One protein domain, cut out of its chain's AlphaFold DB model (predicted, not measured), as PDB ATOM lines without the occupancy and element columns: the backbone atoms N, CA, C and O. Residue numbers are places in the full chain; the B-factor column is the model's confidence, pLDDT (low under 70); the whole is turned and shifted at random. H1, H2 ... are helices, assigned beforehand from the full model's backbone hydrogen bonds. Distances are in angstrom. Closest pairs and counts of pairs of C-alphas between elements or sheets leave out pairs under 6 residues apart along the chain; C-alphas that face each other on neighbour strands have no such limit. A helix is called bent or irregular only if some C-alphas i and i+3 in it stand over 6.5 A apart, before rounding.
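Overview. This is residues 27 to 77 of the 228 residues of an uncharacterized protein of Scleroderma citrinum Foug A (UniProt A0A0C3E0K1). What shape does the backbone make? Two helices, H1 and then H2, follow each other end to end and make the long axis, with a break in direction between them. The chain then folds back beside H2, and H3 slants steeply away from the middle of H2; the whole is a loose, angled frame with few contacts. What sticks out? H1 does, with residues 27 to 41 standing free, and so does the later part of H3, with residues 67 to 73. What is the make-up? The printed part has 51 residues with three named helices, H1, H2 and H3 in that order, and no named strand; its class is all helix, and it is loose, with a radius of gyration of the C-alphas of 13.7 A and spans of 44 by 23 by 18 A.

Arrangement. How does the first helix stand to the second? H1, residues 27 to 38, and H2, residues 40 to 55, meet only through their link, the tight one at His 39. How does the third helix stand to these? H3, residues 62 to 71, is close to H2 but not clearly touching it: the closest C-alphas, those of Phe 46 and Phe 65, are 7.0 A apart. H2 and H3 run opposite ways at a steep tilt of 61 degrees. H1 and H3 are apart. Are the helix backbones complete? In H3 every O i to N i+4 pair is within hydrogen-bond range; in H1 it is 6 of 8 pairs and in H2 10 of 12.

Along the chain. Where does H1 lie? It runs 16.7 A from C-alpha 27 at (34.072, 37.015, 22.848) to C-alpha 38. Where does H2 lie? It is the longest helix by residues, 22.6 A from C-alpha 40 to C-alpha 55 at (51.459, 33.797, -16.281). It is irregular, but only just: C-alphas 42 and 45 are 6.9 A apart. Where does H3 lie? It runs 14.2 A from C-alpha 62 to C-alpha 71 at (30.897, 21.837, -4.913).

Size, cuts and confidence. How large is it? The two C-alphas farthest apart, those of Arg 27 and Arg 56, are 44.7 A from each other, and the outline is elongated. Is there a cut or a long link? The printed part has no cut; the link from H1 to H2 is tight, and that from H2 to H3, residues 56 to 61, is short. Where is confidence low? The mean pLDDT of the printed part is 76.8, and 18 residues are under 70: residues 27 to 39, residue 72 and residues 74 to 77.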
ATOM      1  N   ARG A  27      33.715  38.366  23.305       62.19
ATOM      2  CA  ARG A  27      34.072  37.015  22.848       62.19
ATOM      3  C   ARG A  27      33.858  36.837  21.353       62.19
ATOM      4  O   ARG A  27      34.610  36.092  20.736       62.19
ATOM      5  N   LEU A  28      32.858  37.516  20.794       58.84
ATOM      6  CA  LEU A  28      32.574  37.492  19.362       58.84
ATOM      7  C   LEU A  28      33.663  38.234  18.576       58.84
ATOM      8  O   LEU A  28      34.174  37.697  17.603       58.84
ATOM      9  N   HIS A  29      34.094  39.397  19.067       68.44
ATOM     10  CA  HIS A  29      35.177  40.181  18.467       68.44
ATOM     11  C   HIS A  29      36.550  39.506  18.625       68.44
ATOM     12  O   HIS A  29      37.409  39.613  17.753       68.44
ATOM     13  N   HIS A  30      36.768  38.786  19.730       63.03
ATOM     14  CA  HIS A  30      37.952  37.946  19.904       63.03
ATOM     15  C   HIS A  30      37.938  36.810  18.875       63.03
ATOM     16  O   HIS A  30      38.914  36.619  18.162       63.03
ATOM     17  N   TRP A  31      36.808  36.116  18.717       57.75
ATOM     18  CA  TRP A  31      36.651  35.108  17.669       57.75
ATOM     19  C   TRP A  31      36.906  35.674  16.271       57.75
ATOM     20  O   TRP A  31      37.677  35.082  15.534       57.75
ATOM     21  N   GLU A  32      36.337  36.832  15.941       64.56
ATOM     22  CA  GLU A  32      36.502  37.494  14.642       64.56
ATOM     23  C   GLU A  32      37.959  37.905  14.361       64.56
ATOM     24  O   GLU A  32      38.435  37.755  13.239       64.56
ATOM     25  N   MET A  33      38.706  38.344  15.380       64.81
ATOM     26  CA  MET A  33      40.136  38.647  15.245       64.81
ATOM     27  C   MET A  33      41.010  37.403  15.048       64.81
ATOM     28  O   MET A  33      41.985  37.464  14.300       64.81
ATOM     29  N   PHE A  34      40.697  36.293  15.724       56.94
ATOM     30  CA  PHE A  34      41.508  35.073  15.642       56.94
ATOM     31  C   PHE A  34      41.183  34.231  14.405       56.94
ATOM     32  O   PHE A  34      42.093  33.659  13.812       56.94
ATOM     33  N   THR A  35      39.933  34.214  13.941       57.53
ATOM     34  CA  THR A  35      39.569  33.471  12.727       57.53
ATOM     35  C   THR A  35      40.100  34.130  11.461       57.53
ATOM     36  O   THR A  35      40.501  33.430  10.536       57.53
ATOM     37  N   HIS A  36      40.177  35.466  11.409       57.97
ATOM     38  CA  HIS A  36      40.604  36.157  10.189       57.97
ATOM     39  C   HIS A  36      42.048  35.833   9.776       57.97
ATOM     40  O   HIS A  36      42.350  35.805   8.586       57.97
ATOM     41  N   ILE A  37      42.932  35.563  10.743       59.78
ATOM     42  CA  ILE A  37      44.335  35.214  10.472       59.78
ATOM     43  C   ILE A  37      44.469  33.733  10.093       59.78
ATOM     44  O   ILE A  37      45.229  33.412   9.179       59.78
ATOM     45  N   ASP A  38      43.692  32.842  10.715       61.47
ATOM     46  CA  ASP A  38      43.728  31.410  10.391       61.47
ATOM     47  C   ASP A  38      43.196  31.123   8.973       61.47
ATOM     48  O   ASP A  38      43.739  30.269   8.270       61.47
ATOM     49  N   HIS A  39      42.227  31.906   8.487       67.44
ATOM     50  CA  HIS A  39      41.682  31.757   7.131       67.44
ATOM     51  C   HIS A  39      42.619  32.227   6.010       67.44
ATOM     52  O   HIS A  39      42.392  31.906   4.841       67.44
ATOM     53  N   VAL A  40      43.704  32.947   6.322       73.00
ATOM     54  CA  VAL A  40      44.699  33.335   5.306       73.00
ATOM     55  C   VAL A  40      45.343  32.095   4.684       73.00
ATOM     56  O   VAL A  40      45.613  32.081   3.481       73.00
ATOM     57  N   PHE A  41      45.542  31.030   5.469       75.75
ATOM     58  CA  PHE A  41      46.111  29.775   4.973       75.75
ATOM     59  C   PHE A  41      45.204  29.071   3.960       75.75
ATOM     60  O   PHE A  41      45.717  28.496   2.997       75.75
ATOM     61  N   ASP A  42      43.884  29.188   4.111       77.94
ATOM     62  CA  ASP A  42      42.903  28.615   3.180       77.94
ATOM     63  C   ASP A  42      42.939  29.308   1.806       77.94
ATOM     64  O   ASP A  42      42.589  28.709   0.788       77.94
ATOM     65  N   LEU A  43      43.417  30.556   1.754       81.19
ATOM     66  CA  LEU A  43      43.543  31.339   0.523       81.19
ATOM     67  C   LEU A  43      44.897  31.160  -0.178       81.19
ATOM     68  O   LEU A  43      45.016  31.483  -1.360       81.19
ATOM     69  N   VAL A  44      45.928  30.624   0.486       86.00
ATOM     70  CA  VAL A  44      47.254  30.393  -0.132       86.00
ATOM     71  C   VAL A  44      47.176  29.569  -1.434       86.00
ATOM     72  O   VAL A  44      47.845  29.943  -2.406       86.00
ATOM     73  N   PRO A  45      46.366  28.493  -1.529       84.56
ATOM     74  CA  PRO A  45      46.193  27.749  -2.778       84.56
ATOM     75  C   PRO A  45      45.592  28.594  -3.909       84.56
ATOM     76  O   PRO A  45      46.038  28.465  -5.051       84.56
ATOM     77  N   PHE A  46      44.638  29.480  -3.594       87.06
ATOM     78  CA  PHE A  46      44.048  30.411  -4.560       87.06
ATOM     79  C   PHE A  46      45.107  31.363  -5.116       87.06
ATOM     80  O   PHE A  46      45.282  31.433  -6.329       87.06
ATOM     81  N   TRP A  47      45.870  32.033  -4.246       91.31
ATOM     82  CA  TRP A  47      46.889  32.997  -4.677       91.31
ATOM     83  C   TRP A  47      47.936  32.359  -5.586       91.31
ATOM     84  O   TRP A  47      48.330  32.949  -6.589       91.31
ATOM     85  N   ARG A  48      48.353  31.128  -5.278       84.69
ATOM     86  CA  ARG A  48      49.310  30.405  -6.117       84.69
ATOM     87  C   ARG A  48      48.722  30.088  -7.499       84.69
ATOM     88  O   ARG A  48      49.379  30.364  -8.496       84.69
ATOM     89  N   GLN A  49      47.482  29.592  -7.565       85.19
ATOM     90  CA  GLN A  49      46.802  29.342  -8.845       85.19
ATOM     91  C   GLN A  49      46.536  30.624  -9.639       85.19
ATOM     92  O   GLN A  49      46.634  30.604 -10.865       85.19
ATOM     93  N   ALA A  50      46.223  31.730  -8.962       85.69
ATOM     94  CA  ALA A  50      46.009  33.028  -9.590       85.69
ATOM     95  C   ALA A  50      47.296  33.556 -10.245       85.69
ATOM     96  O   ALA A  50      47.238  34.054 -11.367       85.69
ATOM     97  N   VAL A  51      48.459  33.382  -9.602       89.62
ATOM     98  CA  VAL A  51      49.768  33.707 -10.205       89.62
ATOM     99  C   VAL A  51      50.010  32.868 -11.461       89.62
ATOM    100  O   VAL A  51      50.340  33.418 -12.507       89.62
ATOM    101  N   ASP A  52      49.767  31.556 -11.400       83.50
ATOM    102  CA  ASP A  52      49.957  30.688 -12.568       83.50
ATOM    103  C   ASP A  52      48.996  31.023 -13.718       83.50
ATOM    104  O   ASP A  52      49.346  30.888 -14.890       83.50
ATOM    105  N   ALA A  53      47.751  31.380 -13.394       86.62
ATOM    106  CA  ALA A  53      46.766  31.817 -14.376       86.62
ATOM    107  C   ALA A  53      47.227  33.117 -15.041       86.62
ATOM    108  O   ALA A  53      47.264  33.188 -16.268       86.62
ATOM    109  N   ALA A  54      47.703  34.081 -14.250       91.69
ATOM    110  CA  ALA A  54      48.240  35.335 -14.762       91.69
ATOM    111  C   ALA A  54      49.445  35.117 -15.697       91.69
ATOM    112  O   ALA A  54      49.516  35.753 -16.749       91.69
ATOM    113  N   GLU A  55      50.344  34.173 -15.391       89.81
ATOM    114  CA  GLU A  55      51.459  33.797 -16.281       89.81
ATOM    115  C   GLU A  55      50.988  33.218 -17.625       89.81
ATOM    116  O   GLU A  55      51.657  33.386 -18.646       89.81
ATOM    117  N   ARG A  56      49.818  32.570 -17.649       91.94
ATOM    118  CA  ARG A  56      49.174  32.080 -18.880       91.94
ATOM    119  C   ARG A  56      48.318  33.138 -19.588       91.94
ATOM    120  O   ARG A  56      47.810  32.862 -20.672       91.94
ATOM    121  N   GLY A  57      48.162  34.332 -19.012       94.50
ATOM    122  CA  GLY A  57      47.240  35.360 -19.507       94.50
ATOM    123  C   GLY A  57      45.765  35.063 -19.207       94.50
ATOM    124  O   GLY A  57      44.884  35.589 -19.885       94.50
ATOM    125  N   GLU A  58      45.497  34.210 -18.220       93.25
ATOM    126  CA  GLU A  58      44.167  33.869 -17.715       93.25
ATOM    127  C   GLU A  58      43.879  34.648 -16.421       93.25
ATOM    128  O   GLU A  58      44.767  34.877 -15.601       93.25
ATOM    129  N   GLU A  59      42.622  35.033 -16.208       92.75
ATOM    130  CA  GLU A  59      42.171  35.653 -14.959       92.75
ATOM    131  C   GLU A  59      41.411  34.614 -14.131       92.75
ATOM    132  O   GLU A  59      40.441  34.027 -14.610       92.75
ATOM    133  N   LEU A  60      41.861  34.372 -12.897       88.62
ATOM    134  CA  LEU A  60      41.218  33.430 -11.985       88.62
ATOM    135  C   LEU A  60      40.340  34.199 -10.999       88.62
ATOM    136  O   LEU A  60      40.840  34.997 -10.204       88.62
ATOM    137  N   ARG A  61      39.030  33.959 -11.048       90.12
ATOM    138  CA  ARG A  61      38.069  34.596 -10.145       90.12
ATOM    139  C   ARG A  61      38.013  33.872  -8.809       90.12
ATOM    140  O   ARG A  61      37.962  32.643  -8.757       90.12
ATOM    141  N   LEU A  62      38.029  34.641  -7.723       86.69
ATOM    142  CA  LEU A  62      37.963  34.091  -6.371       86.69
ATOM    143  C   LEU A  62      36.625  33.390  -6.133       86.69
ATOM    144  O   LEU A  62      36.593  32.347  -5.490       86.69
ATOM    145  N   GLU A  63      35.544  33.917  -6.700       86.81
ATOM    146  CA  GLU A  63      34.202  33.348  -6.590       86.81
ATOM    147  C   GLU A  63      34.151  31.945  -7.205       86.81
ATOM    148  O   GLU A  63      33.708  31.007  -6.555       86.81
ATOM    149  N   GLU A  64      34.716  31.767  -8.401       84.75
ATOM    150  CA  GLU A  64      34.787  30.460  -9.069       84.75
ATOM    151  C   GLU A  64      35.645  29.458  -8.281       84.75
ATOM    152  O   GLU A  64      35.368  28.257  -8.271       84.75
ATOM    153  N   PHE A  65      36.690  29.939  -7.602       83.06
ATOM    154  CA  PHE A  65      37.509  29.110  -6.721       83.06
ATOM    155  C   PHE A  65      36.740  28.675  -5.466       83.06
ATOM    156  O   PHE A  65      36.802  27.499  -5.100       83.06
ATOM    157  N   LEU A  66      36.011  29.593  -4.824       85.25
ATOM    158  CA  LEU A  66      35.194  29.310  -3.643       85.25
ATOM    159  C   LEU A  66      34.026  28.370  -3.981       85.25
ATOM    160  O   LEU A  66      33.843  27.375  -3.280       85.25
ATOM    161  N   ASP A  67      33.328  28.600  -5.094       83.81
ATOM    162  CA  ASP A  67      32.250  27.728  -5.582       83.81
ATOM    163  C   ASP A  67      32.777  26.314  -5.862       83.81
ATOM    164  O   ASP A  67      32.191  25.314  -5.445       83.81
ATOM    165  N   LYS A  68      33.955  26.207  -6.489       76.56
ATOM    166  CA  LYS A  68      34.612  24.919  -6.743       76.56
ATOM    167  C   LYS A  68      35.069  24.224  -5.457       76.56
ATOM    168  O   LYS A  68      35.074  22.991  -5.402       76.56
ATOM    169  N   MET A  69      35.455  24.985  -4.426       76.50
ATOM    170  CA  MET A  69      35.717  24.425  -3.094       76.50
ATOM    171  C   MET A  69      34.440  23.877  -2.455       76.50
ATOM    172  O   MET A  69      34.491  22.817  -1.829       76.50
ATOM    173  N   GLU A  70      33.311  24.563  -2.617       82.31
ATOM    174  CA  GLU A  70      32.030  24.168  -2.030       82.31
ATOM    175  C   GLU A  70      31.420  22.949  -2.750       82.31
ATOM    176  O   GLU A  70      31.050  21.964  -2.101       82.31
ATOM    177  N   GLU A  71      31.425  22.937  -4.088       80.31
ATOM    178  CA  GLU A  71      30.897  21.837  -4.913       80.31
ATOM    179  C   GLU A  71      31.717  20.541  -4.803       80.31
ATOM    180  O   GLU A  71      31.163  19.443  -4.888       80.31
ATOM    181  N   GLY A  72      33.030  20.639  -4.561       67.88
ATOM    182  CA  GLY A  72      33.918  19.484  -4.376       67.88
ATOM    183  C   GLY A  72      33.736  18.740  -3.046       67.88
ATOM    184  O   GLY A  72      34.446  17.769  -2.782       67.88
ATOM    185  N   GLY A  73      32.802  19.185  -2.198       70.56
ATOM    186  CA  GLY A  73      32.609  18.657  -0.849       70.56
ATOM    187  C   GLY A  73      33.557  19.258   0.188       70.56
ATOM    188  O   GLY A  73      33.645  18.710   1.292       70.56
ATOM    189  N   GLY A  74      34.215  20.377  -0.139       59.72
ATOM    190  CA  GLY A  74      35.269  20.998   0.655       59.72
ATOM    191  C   GLY A  74      36.586  20.231   0.560       59.72
ATOM    192  O   GLY A  74      36.605  19.002   0.473       59.72
ATOM    193  N   TRP A  75      37.709  20.941   0.659       63.97
ATOM    194  CA  TRP A  75      38.999  20.328   0.977       63.97
ATOM    195  C   TRP A  75      38.937  19.864   2.436       63.97
ATOM    196  O   TRP A  75      39.430  20.529   3.343       63.97
ATOM    197  N   ARG A  76      38.227  18.758   2.695       60.78
ATOM    198  CA  ARG A  76      37.942  18.280   4.061       60.78
ATOM    199  C   ARG A  76      39.199  17.894   4.821       60.78
ATOM    200  O   ARG A  76      39.154  17.741   6.041       60.78
ATOM    201  N   THR A  77      40.307  17.745   4.109       60.12
ATOM    202  CA  THR A  77      41.590  17.387   4.675       60.12
ATOM    203  C   THR A  77      42.685  18.294   4.132       60.12
ATOM    204  O   THR A  77      42.843  18.463   2.927       60.12
TER     205      THR A  77